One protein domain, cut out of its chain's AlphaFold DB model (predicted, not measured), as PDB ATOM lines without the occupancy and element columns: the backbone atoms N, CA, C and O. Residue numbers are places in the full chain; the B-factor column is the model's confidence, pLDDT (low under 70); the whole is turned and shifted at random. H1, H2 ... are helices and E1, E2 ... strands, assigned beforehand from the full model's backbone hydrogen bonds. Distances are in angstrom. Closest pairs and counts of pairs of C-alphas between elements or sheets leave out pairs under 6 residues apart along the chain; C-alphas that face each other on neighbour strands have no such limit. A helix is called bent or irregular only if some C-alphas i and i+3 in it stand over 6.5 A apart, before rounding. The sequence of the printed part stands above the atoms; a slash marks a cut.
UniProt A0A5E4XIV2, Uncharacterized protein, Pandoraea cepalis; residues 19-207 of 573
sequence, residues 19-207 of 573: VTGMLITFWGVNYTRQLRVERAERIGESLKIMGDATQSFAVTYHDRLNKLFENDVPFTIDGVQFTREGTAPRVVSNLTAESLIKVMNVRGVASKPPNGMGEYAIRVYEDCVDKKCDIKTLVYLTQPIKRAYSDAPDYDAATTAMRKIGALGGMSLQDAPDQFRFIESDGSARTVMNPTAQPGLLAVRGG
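Overview. This is residues 19 to 207 of the 573 residues of an uncharacterized protein of Pandoraea cepalis (UniProt A0A5E4XIV2). A curled six-stranded sheet, bent back on itself, packs on residues 43 to 59 of one very long helix, H1, whose residues 19 to 31 stick out as a free arm. Toward the end away from the arm lies a small sheet, E1 E2 E3, with H2 and H3 over one face, while H4 packs on both H1 and the large sheet. The printed part has 189 residues, with named elements in the order H1 H2 E1 E2 E3 H3 E4 E5 E6 H4 E7 E8 E9 E10; both sheets are antiparallel, the large one in the order E4 E5 E10 E7 E8 E9, and the class is mixed. It is compact, with a radius of gyration of the C-alphas of 18.5 A, and spans 72 by 35 by 29 A, the arm adding to the length.

Along the chain. The large sheet holds E4, residues 120 to 129, 27.3 A long; E5, 132 to 141, 28.9 A; E7, 169 to 172; E8, 179 to 183; E9, 189 to 193; and E10, 202 to 206, ending at C-alpha 206 (218.872, 170.009, 176.048). H1, residues 19 to 60, runs 60.7 A from C-alpha 19 (197.475, 203.157, 208.618). H2 is 62 to 71, H3 97 to 104 and H4 155 to 165. E1 is 75 to 77, E2 80 to 85, E3 91 to 93, and E6 150 to 153.

Arrangement. The large sheet is a folded sheet: leaves E4 E5 E10 and E8 E9 face each other, with E7 as the hinge. N 123 and O 138 of hairpin E4 and E5 are 2.8 A apart, within hydrogen-bond range. E7 E8 E9 is a meander, each strand the antiparallel neighbour of the one before, and with E10, the antiparallel neighbour of E7, a Greek key; N 170 and O 203 are 2.8 A apart. H1 is on this sheet at a height of 6.5 A, along the strands. H1 touches H4 with residues 36 to 48 alone, the closest C-alphas being Gly 44 and Ala 161, 4.1 A. It touches H3 with residues 50 to 57 alone, Ala 53 and Met 104 at 6.7 A. E1 E2 E3 is another meander, and with H2 and H3 on one face it makes two layers; N 77 and O 80 are 2.9 A apart. The closest C-alphas of E3 and E4, Val 91 and Tyr 125, are 4.2 A apart. E6 pairs with no named strand. In H1, H2, H3 and H4 every O i to N i+4 pair is within hydrogen-bond range.

Size, cuts and confidence. The farthest C-alphas, Val 19 and Asn 71, are 72.5 A apart. The printed part has no cut, and the link from H3 to E4 is long. Confidence is under 70 at residues 27 to 28, 115 to 117, 131 to 132, 185 to 187 and 207.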
ATOM      1  N   VAL A  19     196.061 203.531 208.790       81.06
ATOM      2  CA  VAL A  19     197.475 203.157 208.618       81.06
ATOM      3  C   VAL A  19     197.670 201.651 208.797       81.06
ATOM      4  O   VAL A  19     198.371 201.025 208.008       81.06
ATOM      5  N   THR A  20     197.005 201.037 209.779       80.12
ATOM      6  CA  THR A  20     197.085 199.586 210.004       80.12
ATOM      7  C   THR A  20     196.439 198.809 208.853       80.12
ATOM      8  O   THR A  20     197.008 197.830 208.380       80.12
ATOM      9  N   GLY A  21     195.298 199.272 208.329       79.38
ATOM     10  CA  GLY A  21     194.652 198.693 207.147       79.38
ATOM     11  C   GLY A  21     195.519 198.786 205.888       79.38
ATOM     12  O   GLY A  21     195.628 197.809 205.145       79.38
ATOM     13  N   MET A  22     196.205 199.917 205.682       78.19
ATOM     14  CA  MET A  22     197.200 200.079 204.613       78.19
ATOM     15  C   MET A  22     198.416 199.165 204.809       78.19
ATOM     16  O   MET A  22     198.888 198.566 203.848       78.19
ATOM     17  N   LEU A  23     198.907 198.997 206.040       76.75
ATOM     18  CA  LEU A  23     200.030 198.101 206.333       76.75
ATOM     19  C   LEU A  23     199.669 196.631 206.105       76.75
ATOM     20  O   LEU A  23     200.465 195.915 205.507       76.75
ATOM     21  N   ILE A  24     198.477 196.189 206.516       76.56
ATOM     22  CA  ILE A  24     198.010 194.809 206.308       76.56
ATOM     23  C   ILE A  24     197.807 194.523 204.816       76.56
ATOM     24  O   ILE A  24     198.231 193.476 204.331       76.56
ATOM     25  N   THR A  25     197.209 195.453 204.066       76.62
ATOM     26  CA  THR A  25     197.054 195.303 202.609       76.62
ATOM     27  C   THR A  25     198.405 195.323 201.893       76.62
ATOM     28  O   THR A  25     198.642 194.480 201.031       76.62
ATOM     29  N   PHE A  26     199.337 196.192 202.293       75.06
ATOM     30  CA  PHE A  26     200.706 196.210 201.769       75.06
ATOM     31  C   PHE A  26     201.472 194.912 202.074       75.06
ATOM     32  O   PHE A  26     202.110 194.347 201.184       75.06
ATOM     33  N   TRP A  27     201.371 194.390 203.301       69.75
ATOM     34  CA  TRP A  27     201.970 193.109 203.686       69.75
ATOM     35  C   TRP A  27     201.357 191.934 202.924       69.75
ATOM     36  O   TRP A  27     202.094 191.099 202.411       69.75
ATOM     37  N   GLY A  28     200.030 191.895 202.779       68.06
ATOM     38  CA  GLY A  28     199.343 190.866 201.997       68.06
ATOM     39  C   GLY A  28     199.773 190.865 200.526       68.06
ATOM     40  O   GLY A  28     200.047 189.809 199.953       68.06
ATOM     41  N   VAL A  29     199.922 192.045 199.918       71.75
ATOM     42  CA  VAL A  29     200.402 192.178 198.533       71.75
ATOM     43  C   VAL A  29     201.879 191.777 198.399       71.75
ATOM     44  O   VAL A  29     202.249 191.146 197.411       71.75
ATOM     45  N   ASN A  30     202.733 192.075 199.379       71.88
ATOM     46  CA  ASN A  30     204.145 191.674 199.324       71.88
ATOM     47  C   ASN A  30     204.363 190.184 199.612       71.88
ATOM     48  O   ASN A  30     205.146 189.540 198.917       71.88
ATOM     49  N   TYR A  31     203.637 189.613 200.571       73.00
ATOM     50  CA  TYR A  31     203.713 188.189 200.896       73.00
ATOM     51  C   TYR A  31     203.247 187.318 199.719       73.00
ATOM     52  O   TYR A  31     203.891 186.336 199.357       73.00
ATOM     53  N   THR A  32     202.177 187.732 199.030       72.19
ATOM     54  CA  THR A  32     201.706 187.044 197.815       72.19
ATOM     55  C   THR A  32     202.694 187.146 196.650       72.19
ATOM     56  O   THR A  32     202.825 186.193 195.881       72.19
ATOM     57  N   ARG A  33     203.449 188.250 196.529       73.88
ATOM     58  CA  ARG A  33     204.549 188.369 195.554       73.88
ATOM     59  C   ARG A  33     205.704 187.417 195.868       73.88
ATOM     60  O   ARG A  33     206.191 186.771 194.946       73.88
ATOM     61  N   GLN A  34     206.101 187.290 197.135       77.69
ATOM     62  CA  GLN A  34     207.161 186.361 197.552       77.69
ATOM     63  C   GLN A  34     206.775 184.904 197.279       77.69
ATOM     64  O   GLN A  34     207.521 184.195 196.611       77.69
ATOM     65  N   LEU A  35     205.563 184.490 197.660       78.44
ATOM     66  CA  LEU A  35     205.067 183.140 197.371       78.44
ATOM     67  C   LEU A  35     204.970 182.845 195.865       78.44
ATOM     68  O   LEU A  35     205.234 181.723 195.433       78.44
ATOM     69  N   ARG A  36     204.600 183.841 195.046       81.00
ATOM     70  CA  ARG A  36     204.557 183.714 193.577       81.00
ATOM     71  C   ARG A  36     205.953 183.506 192.987       81.00
ATOM     72  O   ARG A  36     206.103 182.656 192.112       81.00
ATOM     73  N   VAL A  37     206.955 184.237 193.480       84.12
ATOM     74  CA  VAL A  37     208.363 184.089 193.075       84.12
ATOM     75  C   VAL A  37     208.910 182.731 193.507       84.12
ATOM     76  O   VAL A  37     209.389 181.987 192.658       84.12
ATOM     77  N   GLU A  38     208.748 182.342 194.772       85.38
ATOM     78  CA  GLU A  38     209.195 181.031 195.268       85.38
ATOM     79  C   GLU A  38     208.551 179.873 194.498       85.38
ATOM     80  O   GLU A  38     209.207 178.885 194.164       85.38
ATOM     81  N   ARG A  39     207.257 179.989 194.174       84.25
ATOM     82  CA  ARG A  39     206.557 178.989 193.361       84.25
ATOM     83  C   ARG A  39     207.144 178.906 191.956       84.25
ATOM     84  O   ARG A  39     207.369 177.799 191.470       84.25
ATOM     85  N   ALA A  40     207.378 180.047 191.313       87.19
ATOM     86  CA  ALA A  40     208.004 180.098 190.000       87.19
ATOM     87  C   ALA A  40     209.415 179.490 190.021       87.19
ATOM     88  O   ALA A  40     209.759 178.713 189.134       87.19
ATOM     89  N   GLU A  41     210.202 179.767 191.060       89.50
ATOM     90  CA  GLU A  41     211.530 179.180 191.234       89.50
ATOM     91  C   GLU A  41     211.472 177.660 191.400       89.50
ATOM     92  O   GLU A  41     212.192 176.957 190.698       89.50
ATOM     93  N   ARG A  42     210.577 177.122 192.238       88.38
ATOM     94  CA  ARG A  42     210.423 175.659 192.381       88.38
ATOM     95  C   ARG A  42     210.035 174.986 191.066       88.38
ATOM     96  O   ARG A  42     210.512 173.894 190.767       88.38
ATOM     97  N   ILE A  43     209.180 175.632 190.272       89.12
ATOM     98  CA  ILE A  43     208.805 175.136 188.942       89.12
ATOM     99  C   ILE A  43     210.028 175.140 188.022       89.12
ATOM    100  O   ILE A  43     210.325 174.109 187.423       89.12
ATOM    101  N   GLY A  44     210.761 176.255 187.956       89.56
ATOM    102  CA  GLY A  44     211.981 176.363 187.157       89.56
ATOM    103  C   GLY A  44     213.044 175.337 187.555       89.56
ATOM    104  O   GLY A  44     213.620 174.685 186.693       89.56
ATOM    105  N   GLU A  45     213.248 175.119 188.852       89.94
ATOM    106  CA  GLU A  45     214.179 174.120 189.381       89.94
ATOM    107  C   GLU A  45     213.760 172.691 189.022       89.94
ATOM    108  O   GLU A  45     214.573 171.910 188.533       89.94
ATOM    109  N   SER A  46     212.473 172.363 189.163       90.44
ATOM    110  CA  SER A  46     211.956 171.047 188.774       90.44
ATOM    111  C   SER A  46     212.094 170.781 187.269       90.44
ATOM    112  O   SER A  46     212.464 169.681 186.859       90.44
ATOM    113  N   LEU A  47     211.844 171.804 186.440       90.62
ATOM    114  CA  LEU A  47     211.950 171.700 184.989       90.62
ATOM    115  C   LEU A  47     213.414 171.586 184.557       90.62
ATOM    116  O   LEU A  47     213.714 170.828 183.640       90.62
ATOM    117  N   LYS A  48     214.328 172.275 185.251       90.00
ATOM    118  CA  LYS A  48     215.773 172.141 185.053       90.00
ATOM    119  C   LYS A  48     216.240 170.710 185.309       90.00
ATOM    120  O   LYS A  48     216.859 170.128 184.431       90.00
ATOM    121  N   ILE A  49     215.879 170.116 186.450       89.50
ATOM    122  CA  ILE A  49     216.266 168.732 186.776       89.50
ATOM    123  C   ILE A  49     215.734 167.749 185.720       89.50
ATOM    124  O   ILE A  49     216.453 166.846 185.300       89.50
ATOM    125  N   MET A  50     214.498 167.940 185.248       90.88
ATOM    126  CA  MET A  50     213.930 167.120 184.169       90.88
ATOM    127  C   MET A  50     214.639 167.321 182.826       90.88
ATOM    128  O   MET A  50     214.874 166.350 182.105       90.88
ATOM    129  N   GLY A  51     215.005 168.559 182.496       89.62
ATOM    130  CA  GLY A  51     215.819 168.887 181.327       89.62
ATOM    131  C   GLY A  51     217.189 168.212 181.374       89.62
ATOM    132  O   GLY A  51     217.549 167.505 180.433       89.62
ATOM    133  N   ASP A  52     217.896 168.339 182.498       86.56
ATOM    134  CA  ASP A  52     219.216 167.744 182.731       86.56
ATOM    135  C   ASP A  52     219.154 166.209 182.674       86.56
ATOM    136  O   ASP A  52     220.007 165.566 182.056       86.56
ATOM    137  N   ALA A  53     218.112 165.601 183.250       88.25
ATOM    138  CA  ALA A  53     217.882 164.160 183.178       88.25
ATOM    139  C   ALA A  53     217.581 163.690 181.747       88.25
ATOM    140  O   ALA A  53     218.106 162.666 181.314       88.25
ATOM    141  N   THR A  54     216.779 164.446 180.991       90.81
ATOM    142  CA  THR A  54     216.464 164.129 179.587       90.81
ATOM    143  C   THR A  54     217.707 164.249 178.710       90.81
ATOM    144  O   THR A  54     217.952 163.401 177.853       90.81
ATOM    145  N   GLN A  55     218.524 165.280 178.933       86.62
ATOM    146  CA  GLN A  55     219.808 165.431 178.257       86.62
ATOM    147  C   GLN A  55     220.751 164.279 178.613       86.62
ATOM    148  O   GLN A  55     221.329 163.666 177.720       86.62
ATOM    149  N   SER A  56     220.849 163.925 179.893       83.50
ATOM    150  CA  SER A  56     221.664 162.798 180.355       83.50
ATOM    151  C   SER A  56     221.198 161.472 179.749       83.50
ATOM    152  O   SER A  56     222.033 160.660 179.363       83.50
ATOM    153  N   PHE A  57     219.888 161.263 179.594       88.06
ATOM    154  CA  PHE A  57     219.327 160.110 178.887       88.06
ATOM    155  C   PHE A  57     219.758 160.083 177.416       88.06
ATOM    156  O   PHE A  57     220.240 159.054 176.939       88.06
ATOM    157  N   ALA A  58     219.647 161.213 176.709       87.31
ATOM    158  CA  ALA A  58     220.050 161.309 175.308       87.31
ATOM    159  C   ALA A  58     221.552 161.053 175.102       87.31
ATOM    160  O   ALA A  58     221.925 160.392 174.136       87.31
ATOM    161  N   VAL A  59     222.398 161.518 176.026       79.56
ATOM    162  CA  VAL A  59     223.852 161.294 175.994       79.56
ATOM    163  C   VAL A  59     224.198 159.846 176.346       79.56
ATOM    164  O   VAL A  59     224.924 159.184 175.609       79.56
ATOM    165  N   THR A  60     223.647 159.319 177.442       80.00
ATOM    166  CA  THR A  60     223.967 157.970 177.948       80.00
ATOM    167  C   THR A  60     223.561 156.881 176.956       80.00
ATOM    168  O   THR A  60     224.276 155.896 176.778       80.00
ATOM    169  N   TYR A  61     222.421 157.058 176.281       85.56
ATOM    170  CA  TYR A  61     221.865 156.066 175.359       85.56
ATOM    171  C   TYR A  61     221.976 156.478 173.888       85.56
ATOM    172  O   TYR A  61     221.248 155.946 173.051       85.56
ATOM    173  N   HIS A  62     222.910 157.375 173.561       82.56
ATOM    174  CA  HIS A  62     223.070 157.948 172.224       82.56
ATOM    175  C   HIS A  62     223.165 156.891 171.107       82.56
ATOM    176  O   HIS A  62     222.421 156.958 170.133       82.56
ATOM    177  N   ASP A  63     223.996 155.853 171.266       77.75
ATOM    178  CA  ASP A  63     224.130 154.771 170.270       77.75
ATOM    179  C   ASP A  63     222.809 154.011 170.035       77.75
ATOM    180  O   ASP A  63     222.456 153.667 168.906       77.75
ATOM    181  N   ARG A  64     222.030 153.785 171.100       86.44
ATOM    182  CA  ARG A  64     220.729 153.104 171.002       86.44
ATOM    183  C   ARG A  64     219.686 153.992 170.336       86.44
ATOM    184  O   ARG A  64     218.911 153.504 169.522       86.44
ATOM    185  N   LEU A  65     219.697 155.287 170.648       87.62
ATOM    186  CA  LEU A  65     218.834 156.278 170.013       87.62
ATOM    187  C   LEU A  65     219.158 156.443 168.524       87.62
ATOM    188  O   LEU A  65     218.235 156.483 167.718       87.62
ATOM    189  N   ASN A  66     220.435 156.438 168.136       84.38
ATOM    190  CA  ASN A  66     220.832 156.440 166.724       84.38
ATOM    191  C   ASN A  66     220.289 155.210 165.991       84.38
ATOM    192  O   ASN A  66     219.659 155.344 164.945       84.38
ATOM    193  N   LYS A  67     220.451 154.011 166.565       87.75
ATOM    194  CA  LYS A  67     219.896 152.773 165.990       87.75
ATOM    195  C   LYS A  67     218.371 152.808 165.896       87.75
ATOM    196  O   LYS A  67     217.816 152.325 164.910       87.75
ATOM    197  N   LEU A  68     217.709 153.399 166.889       90.69
ATOM    198  CA  LEU A  68     216.265 153.598 166.882       90.69
ATOM    199  C   LEU A  68     215.832 154.539 165.749       90.69
ATOM    200  O   LEU A  68     214.897 154.226 165.020       90.69
ATOM    201  N   PHE A  69     216.505 155.674 165.561       88.81
ATOM    202  CA  PHE A  69     216.116 156.640 164.533       88.81
ATOM    203  C   PHE A  69     216.463 156.180 163.112       88.81
ATOM    204  O   PHE A  69     215.616 156.297 162.220       88.81
ATOM    205  N   GLU A  70     217.647 155.595 162.910       86.00
ATOM    206  CA  GLU A  70     218.138 155.147 161.601       86.00
ATOM    207  C   GLU A  70     217.469 153.856 161.127       86.00
ATOM    208  O   GLU A  70     216.996 153.789 159.993       86.00
ATOM    209  N   ASN A  71     217.412 152.846 162.000       86.56
ATOM    210  CA  ASN A  71     217.043 151.476 161.636       86.56
ATOM    211  C   ASN A  71     215.729 151.008 162.273       86.56
ATOM    212  O   ASN A  71     215.354 149.853 162.094       86.56
ATOM    213  N   ASP A  72     215.038 151.878 163.017       90.06
ATOM    214  CA  ASP A  72     213.795 151.548 163.730       90.06
ATOM    215  C   ASP A  72     213.942 150.386 164.721       90.06
ATOM    216  O   ASP A  72     213.024 149.595 164.925       90.06
ATOM    217  N   VAL A  73     215.128 150.253 165.325       92.56
ATOM    218  CA  VAL A  73     215.422 149.173 166.274       92.56
ATOM    219  C   VAL A  73     214.994 149.602 167.684       92.56
ATOM    220  O   VAL A  73     215.662 150.457 168.276       92.56
ATOM    221  N   PRO A  74     213.919 149.027 168.260       92.88
ATOM    222  CA  PRO A  74     213.489 149.350 169.615       92.88
ATOM    223  C   PRO A  74     214.494 148.843 170.652       92.88
ATOM    224  O   PRO A  74     215.162 147.826 170.451       92.88
ATOM    225  N   PHE A  75     214.574 149.520 171.796       93.75
ATOM    226  CA  PHE A  75     215.446 149.109 172.900       93.75
ATOM    227  C   PHE A  75     214.741 149.215 174.251       93.75
ATOM    228  O   PHE A  75     213.819 150.006 174.429       93.75
ATOM    229  N   THR A  76     215.192 148.419 175.220       93.00
ATOM    230  CA  THR A  76     214.608 148.363 176.567       93.00
ATOM    231  C   THR A  76     215.648 148.725 177.618       93.00
ATOM    232  O   THR A  76     216.801 148.292 177.537       93.00
ATOM    233  N   ILE A  77     215.243 149.517 178.609       90.31
ATOM    234  CA  ILE A  77     216.043 149.850 179.793       90.31
ATOM    235  C   ILE A  77     215.145 149.703 181.019       90.31
ATOM    236  O   ILE A  77     214.042 150.242 181.033       90.31
ATOM    237  N   ASP A  78     215.577 148.932 182.016       86.75
ATOM    238  CA  ASP A  78     214.849 148.712 183.277       86.75
ATOM    239  C   ASP A  78     213.351 148.386 183.099       86.75
ATOM    240  O   ASP A  78     212.467 148.865 183.822       86.75
ATOM    241  N   GLY A  79     213.052 147.559 182.093       86.69
ATOM    242  CA  GLY A  79     211.699 147.109 181.756       86.69
ATOM    243  C   GLY A  79     210.828 148.132 181.018       86.69
ATOM    244  O   GLY A  79     209.659 147.849 180.784       86.69
ATOM    245  N   VAL A  80     211.362 149.299 180.641       92.00
ATOM    246  CA  VAL A  80     210.691 150.269 179.761       92.00
ATOM    247  C   VAL A  80     211.216 150.099 178.340       92.00
ATOM    248  O   VAL A  80     212.419 150.207 178.109       92.00
ATOM    249  N   GLN A  81     210.326 149.816 177.390       93.88
ATOM    250  CA  GLN A  81     210.661 149.748 175.968       93.88
ATOM    251  C   GLN A  81     210.455 151.112 175.305       93.88
ATOM    252  O   GLN A  81     209.378 151.696 175.419       93.88
ATOM    253  N   PHE A  82     211.476 151.572 174.588       94.88
ATOM    254  CA  PHE A  82     211.464 152.793 173.794       94.88
ATOM    255  C   PHE A  82     211.382 152.439 172.312       94.88
ATOM    256  O   PHE A  82     212.141 151.604 171.808       94.88
ATOM    257  N   THR A  83     210.443 153.078 171.624       94.69
ATOM    258  CA  THR A  83     210.195 152.918 170.187       94.69
ATOM    259  C   THR A  83     210.250 154.278 169.499       94.69
ATOM    260  O   THR A  83     210.330 155.321 170.151       94.69
ATOM    261  N   ARG A  84     210.245 154.284 168.168       92.69
ATOM    262  CA  ARG A  84     210.207 155.502 167.364       92.69
ATOM    263  C   ARG A  84     208.759 155.845 167.043       92.69
ATOM    264  O   ARG A  84     207.968 154.967 166.713       92.69
ATOM    265  N   GLU A  85     208.433 157.127 167.085       90.81
ATOM    266  CA  GLU A  85     207.142 157.665 166.669       90.81
ATOM    267  C   GLU A  85     207.340 158.916 165.803       90.81
ATOM    268  O   GLU A  85     208.321 159.645 165.946       90.81
ATOM    269  N   GLY A  86     206.404 159.171 164.889       82.12
ATOM    270  CA  GLY A  86     206.461 160.310 163.972       82.12
ATOM    271  C   GLY A  86     207.366 160.088 162.756       82.12
ATOM    272  O   GLY A  86     208.240 159.223 162.731       82.12
ATOM    273  N   THR A  87     207.127 160.876 161.708       73.44
ATOM    274  CA  THR A  87     207.854 160.794 160.431       73.44
ATOM    275  C   THR A  87     208.807 161.971 160.218       73.44
ATOM    276  O   THR A  87     209.893 161.764 159.683       73.44
ATOM    277  N   ALA A  88     208.439 163.177 160.666       75.31
ATOM    278  CA  ALA A  88     209.290 164.369 160.677       75.31
ATOM    279  C   ALA A  88     208.729 165.429 161.660       75.31
ATOM    280  O   ALA A  88     207.686 166.016 161.369       75.31
ATOM    281  N   PRO A  89     209.380 165.702 162.808       80.12
ATOM    282  CA  PRO A  89     210.555 165.010 163.340       80.12
ATOM    283  C   PRO A  89     210.196 163.612 163.867       80.12
ATOM    284  O   PRO A  89     209.081 163.379 164.337       80.12
ATOM    285  N   ARG A  90     211.154 162.682 163.806       89.00
ATOM    286  CA  ARG A  90     211.056 161.398 164.518       89.00
ATOM    287  C   ARG A  90     211.337 161.646 165.993       89.00
ATOM    288  O   ARG A  90     212.286 162.353 166.320       89.00
ATOM    289  N   VAL A  91     210.530 161.072 166.875       91.38
ATOM    290  CA  VAL A  91     210.585 161.277 168.325       91.38
ATOM    291  C   VAL A  91     210.647 159.921 169.025       91.38
ATOM    292  O   VAL A  91     210.087 158.938 168.543       91.38
ATOM    293  N   VAL A  92     211.330 159.856 170.165       92.94
ATOM    294  CA  VAL A  92     211.277 158.689 171.053       92.94
ATOM    295  C   VAL A  92     209.895 158.606 171.696       92.94
ATOM    296  O   VAL A  92     209.472 159.531 172.390       92.94
ATOM    297  N   SER A  93     209.209 157.487 171.494       92.44
ATOM    298  CA  SER A  93     207.944 157.166 172.148       92.44
ATOM    299  C   SER A  93     208.171 156.479 173.496       92.44
ATOM    300  O   SER A  93     209.247 155.938 173.768       92.44
ATOM    301  N   ASN A  94     207.142 156.499 174.347       90.25
ATOM    302  CA  ASN A  94     207.161 155.976 175.719       90.25
ATOM    303  C   ASN A  94     208.194 156.646 176.657       90.25
ATOM    304  O   ASN A  94     208.519 156.108 177.714       90.25
ATOM    305  N   LEU A  95     208.691 157.835 176.292       91.81
ATOM    306  CA  LEU A  95     209.562 158.663 177.129       91.81
ATOM    307  C   LEU A  95     208.739 159.684 177.931       91.81
ATOM    308  O   LEU A  95     208.702 160.874 177.631       91.81
ATOM    309  N   THR A  96     208.044 159.200 178.956       92.62
ATOM    310  CA  THR A  96     207.311 160.017 179.939       92.62
ATOM    311  C   THR A  96     208.198 160.398 181.129       92.62
ATOM    312  O   THR A  96     209.236 159.774 181.360       92.62
ATOM    313  N   ALA A  97     207.777 161.369 181.947       91.62
ATOM    314  CA  ALA A  97     208.504 161.734 183.169       91.62
ATOM    315  C   ALA A  97     208.687 160.545 184.129       91.62
ATOM    316  O   ALA A  97     209.747 160.397 184.726       91.62
ATOM    317  N   GLU A  98     207.694 159.658 184.235       92.50
ATOM    318  CA  GLU A  98     207.786 158.438 185.049       92.50
ATOM    319  C   GLU A  98     208.844 157.475 184.513       92.50
ATOM    320  O   GLU A  98     209.684 156.990 185.272       92.50
ATOM    321  N   SER A  99     208.845 157.245 183.197       92.88
ATOM    322  CA  SER A  99     209.846 156.395 182.555       92.88
ATOM    323  C   SER A  99     211.260 156.962 182.704       92.88
ATOM    324  O   SER A  99     212.188 156.211 182.997       92.88
ATOM    325  N   LEU A 100     211.417 158.286 182.585       92.38
ATOM    326  CA  LEU A 100     212.703 158.961 182.700       92.38
ATOM    327  C   LEU A 100     213.226 158.916 184.140       92.38
ATOM    328  O   LEU A 100     214.382 158.555 184.342       92.38
ATOM    329  N   ILE A 101     212.387 159.228 185.139       92.31
ATOM    330  CA  ILE A 101     212.757 159.130 186.562       92.31
ATOM    331  C   ILE A 101     213.233 157.713 186.881       92.31
ATOM    332  O   ILE A 101     214.253 157.552 187.553       92.31
ATOM    333  N   LYS A 102     212.516 156.697 186.385       90.81
ATOM    334  CA  LYS A 102     212.853 155.289 186.604       90.81
ATOM    335  C   LYS A 102     214.195 154.922 185.966       90.81
ATOM    336  O   LYS A 102     215.068 154.423 186.662       90.81
ATOM    337  N   VAL A 103     214.357 155.195 184.669       90.00
ATOM    338  CA  VAL A 103     215.536 154.791 183.880       90.00
ATOM    339  C   VAL A 103     216.798 155.562 184.268       90.00
ATOM    340  O   VAL A 103     217.892 155.009 184.251       90.00
ATOM    341  N   MET A 104     216.666 156.839 184.629       89.62
ATOM    342  CA  MET A 104     217.802 157.683 185.014       89.62
ATOM    343  C   MET A 104     218.011 157.759 186.533       89.62
ATOM    344  O   MET A 104     218.924 158.449 186.981       89.62
ATOM    345  N   ASN A 105     217.185 157.068 187.331       87.38
ATOM    346  CA  ASN A 105     217.216 157.094 188.799       87.38
ATOM    347  C   ASN A 105     217.244 158.528 189.374       87.38
ATOM    348  O   ASN A 105     218.012 158.848 190.287       87.38
ATOM    349  N   VAL A 106     216.424 159.417 188.802       86.88
ATOM    350  CA  VAL A 106     216.374 160.837 189.185       86.88
ATOM    351  C   VAL A 106     215.743 160.962 190.569       86.88
ATOM    352  O   VAL A 106     214.630 160.493 190.798       86.88
ATOM    353  N   ARG A 107     216.432 161.615 191.508       82.38
ATOM    354  CA  ARG A 107     215.939 161.821 192.881       82.38
ATOM    355  C   ARG A 107     215.470 163.259 193.088       82.38
ATOM    356  O   ARG A 107     216.017 164.184 192.502       82.38
ATOM    357  N   GLY A 108     214.486 163.443 193.970       77.25
ATOM    358  CA  GLY A 108     214.041 164.773 194.409       77.25
ATOM    359  C   GLY A 108     213.042 165.479 193.485       77.25
ATOM    360  O   GLY A 108     212.718 166.634 193.739       77.25
ATOM    361  N   VAL A 109     212.521 164.803 192.455       81.62
ATOM    362  CA  VAL A 109     211.492 165.347 191.552       81.62
ATOM    363  C   VAL A 109     210.368 164.332 191.354       81.62
ATOM    364  O   VAL A 109     210.604 163.127 191.325       81.62
ATOM    365  N   ALA A 110     209.134 164.826 191.248       85.69
ATOM    366  CA  ALA A 110     207.950 164.019 190.971       85.69
ATOM    367  C   ALA A 110     207.680 163.920 189.460       85.69
ATOM    368  O   ALA A 110     208.130 164.756 188.681       85.69
ATOM    369  N   SER A 111     206.872 162.946 189.035       85.56
ATOM    370  CA  SER A 111     206.467 162.811 187.625       85.56
ATOM    371  C   SER A 111     205.581 163.952 187.114       85.56
ATOM    372  O   SER A 111     205.356 164.065 185.909       85.56
ATOM    373  N   LYS A 112     205.101 164.819 188.013       87.44
ATOM    374  CA  LYS A 112     204.284 165.990 187.693       87.44
ATOM    375  C   LYS A 112     204.883 167.269 188.274       87.44
ATOM    376  O   LYS A 112     205.419 167.235 189.386       87.44
ATOM    377  N   PRO A 113     204.755 168.401 187.559       84.56
ATOM    378  CA  PRO A 113     205.226 169.682 188.046       84.56
ATOM    379  C   PRO A 113     204.459 170.141 189.294       84.56
ATOM    380  O   PRO A 113     203.271 169.833 189.449       84.56
ATOM    381  N   PRO A 114     205.104 170.920 190.182       77.06
ATOM    382  CA  PRO A 114     204.457 171.431 191.383       77.06
ATOM    383  C   PRO A 114     203.179 172.229 191.067       77.06
ATOM    384  O   PRO A 114     203.181 173.129 190.224       77.06
ATOM    385  N   ASN A 115     202.102 171.960 191.812       69.69
ATOM    386  CA  ASN A 115     200.851 172.734 191.837       69.69
ATOM    387  C   ASN A 115     200.052 172.806 190.513       69.69
ATOM    388  O   ASN A 115     199.561 173.881 190.161       69.69
ATOM    389  N   GLY A 116     199.875 171.680 189.810       63.84
ATOM    390  CA  GLY A 116     198.823 171.536 188.784       63.84
ATOM    391  C   GLY A 116     199.086 172.252 187.455       63.84
ATOM    392  O   GLY A 116     198.149 172.630 186.765       63.84
ATOM    393  N   MET A 117     200.356 172.440 187.102       69.56
ATOM    394  CA  MET A 117     200.828 173.141 185.899       69.56
ATOM    395  C   MET A 117     200.875 172.218 184.667       69.56
ATOM    396  O   MET A 117     201.838 172.228 183.900       69.56
ATOM    397  N   GLY A 118     199.863 171.361 184.520       82.25
ATOM    398  CA  GLY A 118     199.871 170.269 183.550       82.25
ATOM    399  C   GLY A 118     200.868 169.159 183.906       82.25
ATOM    400  O   GLY A 118     200.996 168.760 185.064       82.25
ATOM    401  N   GLU A 119     201.556 168.650 182.889       89.62
ATOM    402  CA  GLU A 119     202.528 167.555 182.943       89.62
ATOM    403  C   GLU A 119     203.835 167.976 182.251       89.62
ATOM    404  O   GLU A 119     203.866 168.963 181.509       89.62
ATOM    405  N   TYR A 120     204.922 167.239 182.497       91.50
ATOM    406  CA  TYR A 120     206.160 167.401 181.734       91.50
ATOM    407  C   TYR A 120     206.029 166.659 180.403       91.50
ATOM    408  O   TYR A 120     205.984 165.429 180.376       91.50
ATOM    409  N   ALA A 121     206.005 167.396 179.299       92.50
ATOM    410  CA  ALA A 121     206.140 166.814 177.977       92.50
ATOM    411  C   ALA A 121     207.625 166.738 177.616       92.50
ATOM    412  O   ALA A 121     208.307 167.759 177.517       92.50
ATOM    413  N   ILE A 122     208.122 165.515 177.440       93.94
ATOM    414  CA  ILE A 122     209.522 165.223 177.144       93.94
ATOM    415  C   ILE A 122     209.605 164.749 175.699       93.94
ATOM    416  O   ILE A 122     208.883 163.844 175.288       93.94
ATOM    417  N   ARG A 123     210.484 165.364 174.912       91.62
ATOM    418  CA  ARG A 123     210.736 164.977 173.525       91.62
ATOM    419  C   ARG A 123     212.228 164.829 173.317       91.62
ATOM    420  O   ARG A 123     212.971 165.790 173.470       91.62
ATOM    421  N   VAL A 124     212.645 163.634 172.922       91.31
ATOM    422  CA  VAL A 124     213.959 163.379 172.329       91.31
ATOM    423  C   VAL A 124     213.694 163.113 170.859       91.31
ATOM    424  O   VAL A 124     212.945 162.191 170.541       91.31
ATOM    425  N   TYR A 125     214.199 163.966 169.976       88.81
ATOM    426  CA  TYR A 125     213.799 163.974 168.575       88.81
ATOM    427  C   TYR A 125     214.970 164.215 167.633       88.81
ATOM    428  O   TYR A 125     215.953 164.857 167.991       88.81
ATOM    429  N   GLU A 126     214.835 163.700 166.420       85.75
ATOM    430  CA  GLU A 126     215.803 163.869 165.348       85.75
ATOM    431  C   GLU A 126     215.518 165.180 164.595       85.75
ATOM    432  O   GLU A 126     214.406 165.393 164.102       85.75
ATOM    433  N   ASP A 127     216.515 166.062 164.513       80.56
ATOM    434  CA  ASP A 127     216.481 167.275 163.695       80.56
ATOM    435  C   ASP A 127     217.529 167.178 162.587       80.56
ATOM    436  O   ASP A 127     218.736 167.168 162.847       80.56
ATOM    437  N   CYS A 128     217.061 167.067 161.345       76.00
ATOM    438  CA  CYS A 128     217.900 166.813 160.184       76.00
ATOM    439  C   CYS A 128     218.030 168.060 159.314       76.00
ATOM    440  O   CYS A 128     217.044 168.552 158.768       76.00
ATOM    441  N   VAL A 129     219.268 168.496 159.088       71.00
ATOM    442  CA  VAL A 129     219.609 169.530 158.105       71.00
ATOM    443  C   VAL A 129     220.537 168.899 157.070       71.00
ATOM    444  O   VAL A 129     221.548 168.301 157.428       71.00
ATOM    445  N   ASP A 130     220.183 168.973 155.786       70.12
ATOM    446  CA  ASP A 130     220.991 168.444 154.673       70.12
ATOM    447  C   ASP A 130     221.428 166.974 154.844       70.12
ATOM    448  O   ASP A 130     222.585 166.613 154.614       70.12
ATOM    449  N   LYS A 131     220.496 166.105 155.267       67.50
ATOM    450  CA  LYS A 131     220.725 164.670 155.565       67.50
ATOM    451  C   LYS A 131     221.712 164.398 156.713       67.50
ATOM    452  O   LYS A 131     222.119 163.255 156.901       67.50
ATOM    453  N   LYS A 132     222.083 165.419 157.489       66.19
ATOM    454  CA  LYS A 132     222.817 165.281 158.750       66.19
ATOM    455  C   LYS A 132     221.841 165.494 159.893       66.19
ATOM    456  O   LYS A 132     221.287 166.581 160.042       66.19
ATOM    457  N   CYS A 133     221.617 164.442 160.659       74.81
ATOM    458  CA  CYS A 133     220.629 164.418 161.720       74.81
ATOM    459  C   CYS A 133     221.302 164.510 163.088       74.81
ATOM    460  O   CYS A 133     222.312 163.850 163.322       74.81
ATOM    461  N   ASP A 134     220.744 165.350 163.956       75.81
ATOM    462  CA  ASP A 134     221.172 165.536 165.342       75.81
ATOM    463  C   ASP A 134     220.038 165.127 166.289       75.81
ATOM    464  O   ASP A 134     218.860 165.354 165.992       75.81
ATOM    465  N   ILE A 135     220.383 164.538 167.432       83.06
ATOM    466  CA  ILE A 135     219.408 164.175 168.460       83.06
ATOM    467  C   ILE A 135     219.272 165.355 169.415       83.06
ATOM    468  O   ILE A 135     220.172 165.669 170.193       83.06
ATOM    469  N   LYS A 136     218.106 165.991 169.392       85.38
ATOM    470  CA  LYS A 136     217.771 167.121 170.255       85.38
ATOM    471  C   LYS A 136     216.828 166.693 171.358       85.38
ATOM    472  O   LYS A 136     216.050 165.752 171.204       85.38
ATOM    473  N   THR A 137     216.871 167.415 172.472       89.88
ATOM    474  CA  THR A 137     215.911 167.212 173.553       89.88
ATOM    475  C   THR A 137     215.171 168.499 173.880       89.88
ATOM    476  O   THR A 137     215.718 169.602 173.819       89.88
ATOM    477  N   LEU A 138     213.892 168.355 174.202       91.56
ATOM    478  CA  LEU A 138     213.003 169.432 174.597       91.56
ATOM    479  C   LEU A 138     212.095 168.911 175.705       91.56
ATOM    480  O   LEU A 138     211.350 167.953 175.506       91.56
ATOM    481  N   VAL A 139     212.139 169.561 176.858       93.62
ATOM    482  CA  VAL A 139     211.230 169.319 177.976       93.62
ATOM    483  C   VAL A 139     210.411 170.576 178.181       93.62
ATOM    484  O   VAL A 139     210.980 171.646 178.348       93.62
ATOM    485  N   TYR A 140     209.089 170.483 178.178       93.69
ATOM    486  CA  TYR A 140     208.228 171.647 178.371       93.69
ATOM    487  C   TYR A 140     207.024 171.329 179.249       93.69
ATOM    488  O   TYR A 140     206.639 170.173 179.418       93.69
ATOM    489  N   LEU A 141     206.438 172.371 179.836       92.38
ATOM    490  CA  LEU A 141     205.181 172.259 180.573       92.38
ATOM    491  C   LEU A 141     204.013 172.221 179.590       92.38
ATOM    492  O   LEU A 141     203.962 173.034 178.668       92.38
ATOM    493  N   THR A 142     203.047 171.329 179.800       91.19
ATOM    494  CA  THR A 142     201.843 171.274 178.949       91.19
ATOM    495  C   THR A 142     200.820 172.369 179.254       91.19
ATOM    496  O   THR A 142     199.875 172.534 178.486       91.19
ATOM    497  N   GLN A 143     200.990 173.125 180.346       90.25
ATOM    498  CA  GLN A 143     200.154 174.276 180.697       90.25
ATOM    499  C   GLN A 143     201.008 175.460 181.187       90.25
ATOM    500  O   GLN A 143     202.050 175.247 181.816       90.25
ATOM    501  N   PRO A 144     200.585 176.714 180.927       89.50
ATOM    502  CA  PRO A 144     201.324 177.898 181.354       89.50
ATOM    503  C   PRO A 144     201.184 178.140 182.860       89.50
ATOM    504  O   PRO A 144     200.236 177.680 183.502       89.50
ATOM    505  N   ILE A 145     202.093 178.945 183.423       87.94
ATOM    506  CA  ILE A 145     201.889 179.489 184.771       87.94
ATOM    507  C   ILE A 145     200.675 180.413 184.712       87.94
ATOM    508  O   ILE A 145     200.704 181.397 183.984       87.94
ATOM    509  N   LYS A 146     199.602 180.099 185.439       86.56
ATOM    510  CA  LYS A 146     198.390 180.930 185.466       86.56
ATOM    511  C   LYS A 146     198.489 182.025 186.522       86.56
ATOM    512  O   LYS A 146     199.071 181.823 187.591       86.56
ATOM    513  N   ARG A 147     197.861 183.171 186.255       82.81
ATOM    514  CA  ARG A 147     197.675 184.227 187.262       82.81
ATOM    515  C   ARG A 147     196.662 183.766 188.319       82.81
ATOM    516  O   ARG A 147     195.759 182.993 188.025       82.81
ATOM    517  N   ALA A 148     196.764 184.289 189.543       73.38
ATOM    518  CA  ALA A 148     195.965 183.835 190.693       73.38
ATOM    519  C   ALA A 148     194.430 183.874 190.497       73.38
ATOM    520  O   ALA A 148     193.721 183.141 191.176       73.38
ATOM    521  N   TYR A 149     193.926 184.693 189.565       74.50
ATOM    522  CA  TYR A 149     192.492 184.855 189.280       74.50
ATOM    523  C   TYR A 149     192.186 184.942 187.775       74.50
ATOM    524  O   TYR A 149     191.215 185.576 187.370       74.50
ATOM    525  N   SER A 150     193.047 184.386 186.918       79.88
ATOM    526  CA  SER A 150     192.849 184.419 185.466       79.88
ATOM    527  C   SER A 150     193.505 183.216 184.798       79.88
ATOM    528  O   SER A 150     194.602 182.815 185.179       79.88
ATOM    529  N   ASP A 151     192.866 182.693 183.751       79.56
ATOM    530  CA  ASP A 151     193.451 181.673 182.874       79.56
ATOM    531  C   ASP A 151     194.555 182.220 181.957       79.56
ATOM    532  O   ASP A 151     195.206 181.454 181.247       79.56
ATOM    533  N   ALA A 152     194.792 183.535 181.978       85.44
ATOM    534  CA  ALA A 152     195.870 184.153 181.228       85.44
ATOM    535  C   ALA A 152     197.250 183.722 181.763       85.44
ATOM    536  O   ALA A 152     197.444 183.644 182.986       85.44
ATOM    537  N   PRO A 153     198.238 183.536 180.867       87.06
ATOM    538  CA  PRO A 153     199.609 183.293 181.269       87.06
ATOM    539  C   PRO A 153     200.189 184.404 182.147       87.06
ATOM    540  O   PRO A 153     199.983 185.611 181.966       87.06
ATOM    541  N   ASP A 154     200.969 183.964 183.115       89.62
ATOM    542  CA  ASP A 154     201.733 184.776 184.027       89.62
ATOM    543  C   ASP A 154     203.184 184.875 183.536       89.62
ATOM    544  O   ASP A 154     204.048 184.080 183.911       89.62
ATOM    545  N   TYR A 155     203.448 185.867 182.683       88.94
ATOM    546  CA  TYR A 155     204.776 186.084 182.107       88.94
ATOM    547  C   TYR A 155     205.840 186.503 183.133       88.94
ATOM    548  O   TYR A 155     207.012 186.180 182.940       88.94
ATOM    549  N   ASP A 156     205.474 187.155 184.243       88.12
ATOM    550  CA  ASP A 156     206.446 187.532 185.283       88.12
ATOM    551  C   ASP A 156     206.938 186.288 186.033       88.12
ATOM    552  O   ASP A 156     208.140 186.097 186.255       88.12
ATOM    553  N   ALA A 157     205.999 185.410 186.403       88.25
ATOM    554  CA  ALA A 157     206.310 184.139 187.036       88.25
ATOM    555  C   ALA A 157     207.049 183.219 186.056       88.25
ATOM    556  O   ALA A 157     208.051 182.612 186.429       88.25
ATOM    557  N   ALA A 158     206.629 183.172 184.789       89.00
ATOM    558  CA  ALA A 158     207.325 182.416 183.751       89.00
ATOM    559  C   ALA A 158     208.775 182.899 183.569       89.00
ATOM    560  O   ALA A 158     209.696 182.088 183.561       89.00
ATOM    561  N   THR A 159     209.011 184.213 183.527       88.69
ATOM    562  CA  THR A 159     210.364 184.785 183.417       88.69
ATOM    563  C   THR A 159     211.224 184.446 184.636       88.69
ATOM    564  O   THR A 159     212.410 184.152 184.499       88.69
ATOM    565  N   THR A 160     210.635 184.444 185.833       89.62
ATOM    566  CA  THR A 160     211.322 184.045 187.073       89.62
ATOM    567  C   THR A 160     211.727 182.570 187.030       89.62
ATOM    568  O   THR A 160     212.883 182.236 187.291       89.62
ATOM    569  N   ALA A 161     210.812 181.690 186.615       90.25
ATOM    570  CA  ALA A 161     211.093 180.272 186.422       90.25
ATOM    571  C   ALA A 161     212.173 180.045 185.347       90.25
ATOM    572  O   ALA A 161     213.106 179.276 185.562       90.25
ATOM    573  N   MET A 162     212.104 180.769 184.225       89.50
ATOM    574  CA  MET A 162     213.100 180.727 183.148       89.50
ATOM    575  C   MET A 162     214.494 181.138 183.640       89.50
ATOM    576  O   MET A 162     215.477 180.461 183.345       89.50
ATOM    577  N   ARG A 163     214.592 182.198 184.451       87.00
ATOM    578  CA  ARG A 163     215.861 182.610 185.077       87.00
ATOM    579  C   ARG A 163     216.424 181.538 186.007       87.00
ATOM    580  O   ARG A 163     217.636 181.354 186.038       87.00
ATOM    581  N   LYS A 164     215.562 180.823 186.737       90.00
ATOM    582  CA  LYS A 164     215.976 179.721 187.615       90.00
ATOM    583  C   LYS A 164     216.511 178.516 186.833       90.00
ATOM    584  O   LYS A 164     217.441 177.859 187.298       90.00
ATOM    585  N   ILE A 165     215.964 178.251 185.646       88.50
ATOM    586  CA  ILE A 165     216.489 177.235 184.722       88.50
ATOM    587  C   ILE A 165     217.895 177.625 184.242       88.50
ATOM    588  O   ILE A 165     218.814 176.808 184.293       88.50
ATOM    589  N   GLY A 166     218.072 178.876 183.805       83.81
ATOM    590  CA  GLY A 166     219.331 179.404 183.274       83.81
ATOM    591  C   GLY A 166     219.347 179.488 181.741       83.81
ATOM    592  O   GLY A 166     218.303 179.635 181.114       83.81
ATOM    593  N   ALA A 167     220.534 179.391 181.128       78.88
ATOM    594  CA  ALA A 167     220.757 179.608 179.685       78.88
ATOM    595  C   ALA A 167     220.033 178.613 178.745       78.88
ATOM    596  O   ALA A 167     219.926 178.834 177.539       78.88
ATOM    597  N   LEU A 168     219.533 177.503 179.290       84.56
ATOM    598  CA  LEU A 168     218.764 176.496 178.553       84.56
ATOM    599  C   LEU A 168     217.247 176.726 178.623       84.56
ATOM    600  O   LEU A 168     216.488 176.021 177.958       84.56
ATOM    601  N   GLY A 169     216.803 177.697 179.424       88.81
ATOM    602  CA  GLY A 169     215.399 178.041 179.581       88.81
ATOM    603  C   GLY A 169     214.875 178.862 178.411       88.81
ATOM    604  O   GLY A 169     215.531 179.784 177.929       88.81
ATOM    605  N   GLY A 170     213.668 178.532 177.976       90.56
ATOM    606  CA  GLY A 170     212.930 179.289 176.980       90.56
ATOM    607  C   GLY A 170     211.456 179.381 177.335       90.56
ATOM    608  O   GLY A 170     210.935 178.603 178.138       90.56
ATOM    609  N   MET A 171     210.778 180.350 176.730       92.06
ATOM    610  CA  MET A 171     209.341 180.538 176.901       92.06
ATOM    611  C   MET A 171     208.658 180.811 175.568       92.06
ATOM    612  O   MET A 171     209.254 181.400 174.665       92.06
ATOM    613  N   SER A 172     207.407 180.380 175.453       93.31
ATOM    614  CA  SER A 172     206.541 180.763 174.345       93.31
ATOM    615  C   SER A 172     205.837 182.078 174.669       93.31
ATOM    616  O   SER A 172     205.310 182.255 175.771       93.31
ATOM    617  N   LEU A 173     205.859 183.017 173.729       90.00
ATOM    618  CA  LEU A 173     205.290 184.352 173.895       90.00
ATOM    619  C   LEU A 173     203.936 184.462 173.185       90.00
ATOM    620  O   LEU A 173     203.580 183.629 172.357       90.00
ATOM    621  N   GLN A 174     203.163 185.494 173.522       87.94
ATOM    622  CA  GLN A 174     201.828 185.694 172.949       87.94
ATOM    623  C   GLN A 174     201.852 186.028 171.451       87.94
ATOM    624  O   GLN A 174     200.908 185.702 170.741       87.94
ATOM    625  N   ASP A 175     202.909 186.691 170.991       88.06
ATOM    626  CA  ASP A 175     203.142 187.088 169.601       88.06
ATOM    627  C   ASP A 175     203.664 185.940 168.724       88.06
ATOM    628  O   ASP A 175     203.465 185.968 167.512       88.06
ATOM    629  N   ALA A 176     204.275 184.916 169.329       88.81
ATOM    630  CA  ALA A 176     204.777 183.716 168.655       88.81
ATOM    631  C   ALA A 176     204.462 182.444 169.477       88.81
ATOM    632  O   ALA A 176     205.368 181.822 170.048       88.81
ATOM    633  N   PRO A 177     203.175 182.055 169.595       90.56
ATOM    634  CA  PRO A 177     202.759 180.923 170.425       90.56
ATOM    635  C   PRO A 177     203.247 179.569 169.879       90.56
ATOM    636  O   PRO A 177     203.365 178.593 170.620       90.56
ATOM    637  N   ASP A 178     203.569 179.507 168.588       91.88
ATOM    638  CA  ASP A 178     204.121 178.362 167.862       91.88
ATOM    639  C   ASP A 178     205.623 178.148 168.106       91.88
ATOM    640  O   ASP A 178     206.190 177.175 167.607       91.88
ATOM    641  N   GLN A 179     206.284 179.015 168.882       92.69
ATOM    642  CA  GLN A 179     207.727 178.951 169.115       92.69
ATOM    643  C   GLN A 179     208.078 179.124 170.593       92.69
ATOM    644  O   GLN A 179     207.505 179.936 171.315       92.69
ATOM    645  N   PHE A 180     209.075 178.366 171.039       92.19
ATOM    646  CA  PHE A 180     209.822 178.624 172.260       92.19
ATOM    647  C   PHE A 180     211.029 179.490 171.928       92.19
ATOM    648  O   PHE A 180     211.842 179.125 171.076       92.19
ATOM    649  N   ARG A 181     211.169 180.614 172.627       90.44
ATOM    650  CA  ARG A 181     212.310 181.517 172.495       90.44
ATOM    651  C   ARG A 181     213.297 181.278 173.633       90.44
ATOM    652  O   ARG A 181     212.949 181.459 174.797       90.44
ATOM    653  N   PHE A 182     214.521 180.910 173.279       88.25
ATOM    654  CA  PHE A 182     215.656 180.710 174.179       88.25
ATOM    655  C   PHE A 182     216.646 181.859 174.010       88.25
ATOM    656  O   PHE A 182     216.840 182.345 172.896       88.25
ATOM    657  N   ILE A 183     217.270 182.289 175.104       80.00
ATOM    658  CA  ILE A 183     218.316 183.317 175.077       80.00
ATOM    659  C   ILE A 183     219.669 182.608 175.145       80.00
ATOM    660  O   ILE A 183     219.955 181.914 176.118       80.00
ATOM    661  N   GLU A 184     220.476 182.758 174.099       70.38
ATOM    662  CA  GLU A 184     221.844 182.236 174.033       70.38
ATOM    663  C   GLU A 184     222.821 183.133 174.819       70.38
ATOM    664  O   GLU A 184     222.503 184.264 175.194       70.38
ATOM    665  N   SER A 185     224.042 182.644 175.072       62.69
ATOM    666  CA  SER A 185     225.043 183.393 175.855       62.69
ATOM    667  C   SER A 185     225.532 184.675 175.169       62.69
ATOM    668  O   SER A 185     226.081 185.549 175.832       62.69
ATOM    669  N   ASP A 186     225.369 184.774 173.850       63.31
ATOM    670  CA  ASP A 186     225.692 185.949 173.033       63.31
ATOM    671  C   ASP A 186     224.537 186.970 172.971       63.31
ATOM    672  O   ASP A 186     224.636 187.989 172.290       63.31
ATOM    673  N   GLY A 187     223.438 186.706 173.687       67.00
ATOM    674  CA  GLY A 187     222.237 187.538 173.692       67.00
ATOM    675  C   GLY A 187     221.321 187.324 172.485       67.00
ATOM    676  O   GLY A 187     220.264 187.958 172.414       67.00
ATOM    677  N   SER A 188     221.676 186.436 171.551       74.62
ATOM    678  CA  SER A 188     220.813 186.086 170.428       74.62
ATOM    679  C   SER A 188     219.630 185.228 170.888       74.62
ATOM    680  O   SER A 188     219.687 184.483 171.870       74.62
ATOM    681  N   ALA A 189     218.505 185.380 170.190       76.94
ATOM    682  CA  ALA A 189     217.313 184.592 170.443       76.94
ATOM    683  C   ALA A 189     217.293 183.392 169.500       76.94
ATOM    684  O   ALA A 189     217.211 183.560 168.283       76.94
ATOM    685  N   ARG A 190     217.308 182.187 170.063       81.69
ATOM    686  CA  ARG A 190     217.111 180.956 169.305       81.69
ATOM    687  C   ARG A 190     215.683 180.472 169.466       81.69
ATOM    688  O   ARG A 190     215.175 180.400 170.583       81.69
ATOM    689  N   THR A 191     215.046 180.109 168.360       87.00
ATOM    690  CA  THR A 191     213.678 179.597 168.365       87.00
ATOM    691  C   THR A 191     213.652 178.089 168.136       87.00
ATOM    692  O   THR A 191     214.448 177.537 167.374       87.00
ATOM    693  N   VAL A 192     212.754 177.403 168.842       87.75
ATOM    694  CA  VAL A 192     212.417 175.989 168.625       87.75
ATOM    695  C   VAL A 192     210.902 175.892 168.512       87.75
ATOM    696  O   VAL A 192     210.195 176.565 169.256       87.75
ATOM    697  N   MET A 193     210.396 175.065 167.601       88.19
ATOM    698  CA  MET A 193     208.955 174.884 167.415       88.19
ATOM    699  C   MET A 193     208.281 174.409 168.713       88.19
ATOM    700  O   MET A 193     208.704 173.420 169.316       88.19
ATOM    701  N   ASN A 194     207.217 175.102 169.122       90.69
ATOM    702  CA  ASN A 194     206.339 174.710 170.214       90.69
ATOM    703  C   ASN A 194     205.274 173.730 169.689       90.69
ATOM    704  O   ASN A 194     204.379 174.149 168.955       90.69
ATOM    705  N   PRO A 195     205.310 172.441 170.079       86.06
ATOM    706  CA  PRO A 195     204.417 171.430 169.514       86.06
ATOM    707  C   PRO A 195     202.933 171.660 169.810       86.06
ATOM    708  O   PRO A 195     202.085 171.126 169.105       86.06
ATOM    709  N   THR A 196     202.611 172.409 170.868       88.00
ATOM    710  CA  THR A 196     201.224 172.670 171.278       88.00
ATOM    711  C   THR A 196     200.695 174.007 170.768       88.00
ATOM    712  O   THR A 196     199.502 174.260 170.910       88.00
ATOM    713  N   ALA A 197     201.561 174.859 170.204       89.44
ATOM    714  CA  ALA A 197     201.241 176.220 169.775       89.44
ATOM    715  C   ALA A 197     200.481 177.049 170.838       89.44
ATOM    716  O   ALA A 197     199.601 177.845 170.510       89.44
ATOM    717  N   GLN A 198     200.790 176.839 172.125       89.81
ATOM    718  CA  GLN A 198     200.180 177.567 173.243       89.81
ATOM    719  C   GLN A 198     201.128 178.633 173.812       89.81
ATOM    720  O   GLN A 198     202.280 178.317 174.118       89.81
ATOM    721  N   PRO A 199     200.643 179.868 174.041       89.75
ATOM    722  CA  PRO A 199     201.453 180.929 174.623       89.75
ATOM    723  C   PRO A 199     201.699 180.713 176.123       89.75
ATOM    724  O   PRO A 199     200.872 180.151 176.844       89.75
ATOM    725  N   GLY A 200     202.824 181.226 176.620       87.81
ATOM    726  CA  GLY A 200     203.166 181.232 178.044       87.81
ATOM    727  C   GLY A 200     203.707 179.912 178.593       87.81
ATOM    728  O   GLY A 200     203.861 179.776 179.810       87.81
ATOM    729  N   LEU A 201     203.984 178.936 177.726       92.12
ATOM    730  CA  LEU A 201     204.622 177.685 178.115       92.12
ATOM    731  C   LEU A 201     206.114 177.885 178.381       92.12
ATOM    732  O   LEU A 201     206.782 178.667 177.702       92.12
ATOM    733  N   LEU A 202     206.635 177.134 179.348       92.31
ATOM    734  CA  LEU A 202     208.058 177.078 179.668       92.31
ATOM    735  C   LEU A 202     208.673 175.814 179.096       92.31
ATOM    736  O   LEU A 202     208.078 174.739 179.201       92.31
ATOM    737  N   ALA A 203     209.879 175.948 178.565       93.25
ATOM    738  CA  ALA A 203     210.653 174.846 178.038       93.25
ATOM    739  C   ALA A 203     212.113 174.907 178.486       93.25
ATOM    740  O   ALA A 203     212.682 175.971 178.727       93.25
ATOM    741  N   VAL A 204     212.720 173.733 178.543       91.81
ATOM    742  CA  VAL A 204     214.149 173.498 178.663       91.81
ATOM    743  C   VAL A 204     214.546 172.720 177.429       91.81
ATOM    744  O   VAL A 204     214.044 171.622 177.186       91.81
ATOM    745  N   ARG A 205     215.430 173.295 176.627       87.19
ATOM    746  CA  ARG A 205     216.106 172.530 175.582       87.19
ATOM    747  C   ARG A 205     217.298 171.823 176.212       87.19
ATOM    748  O   ARG A 205     218.007 172.434 177.007       87.19
ATOM    749  N   GLY A 206     217.546 170.576 175.843       74.44
ATOM    750  CA  GLY A 206     218.872 170.009 176.048       74.44
ATOM    751  C   GLY A 206     219.764 170.375 174.879       74.44
ATOM    752  O   GLY A 206     219.307 170.588 173.750       74.44
ATOM    753  N   GLY A 207     221.056 170.465 175.144       58.59
ATOM    754  CA  GLY A 207     221.992 170.677 174.063       58.59
ATOM    755  C   GLY A 207     223.431 170.781 174.510       58.59
ATOM    756  O   GLY A 207     223.792 171.678 175.264       58.59
TER     757      GLY A 207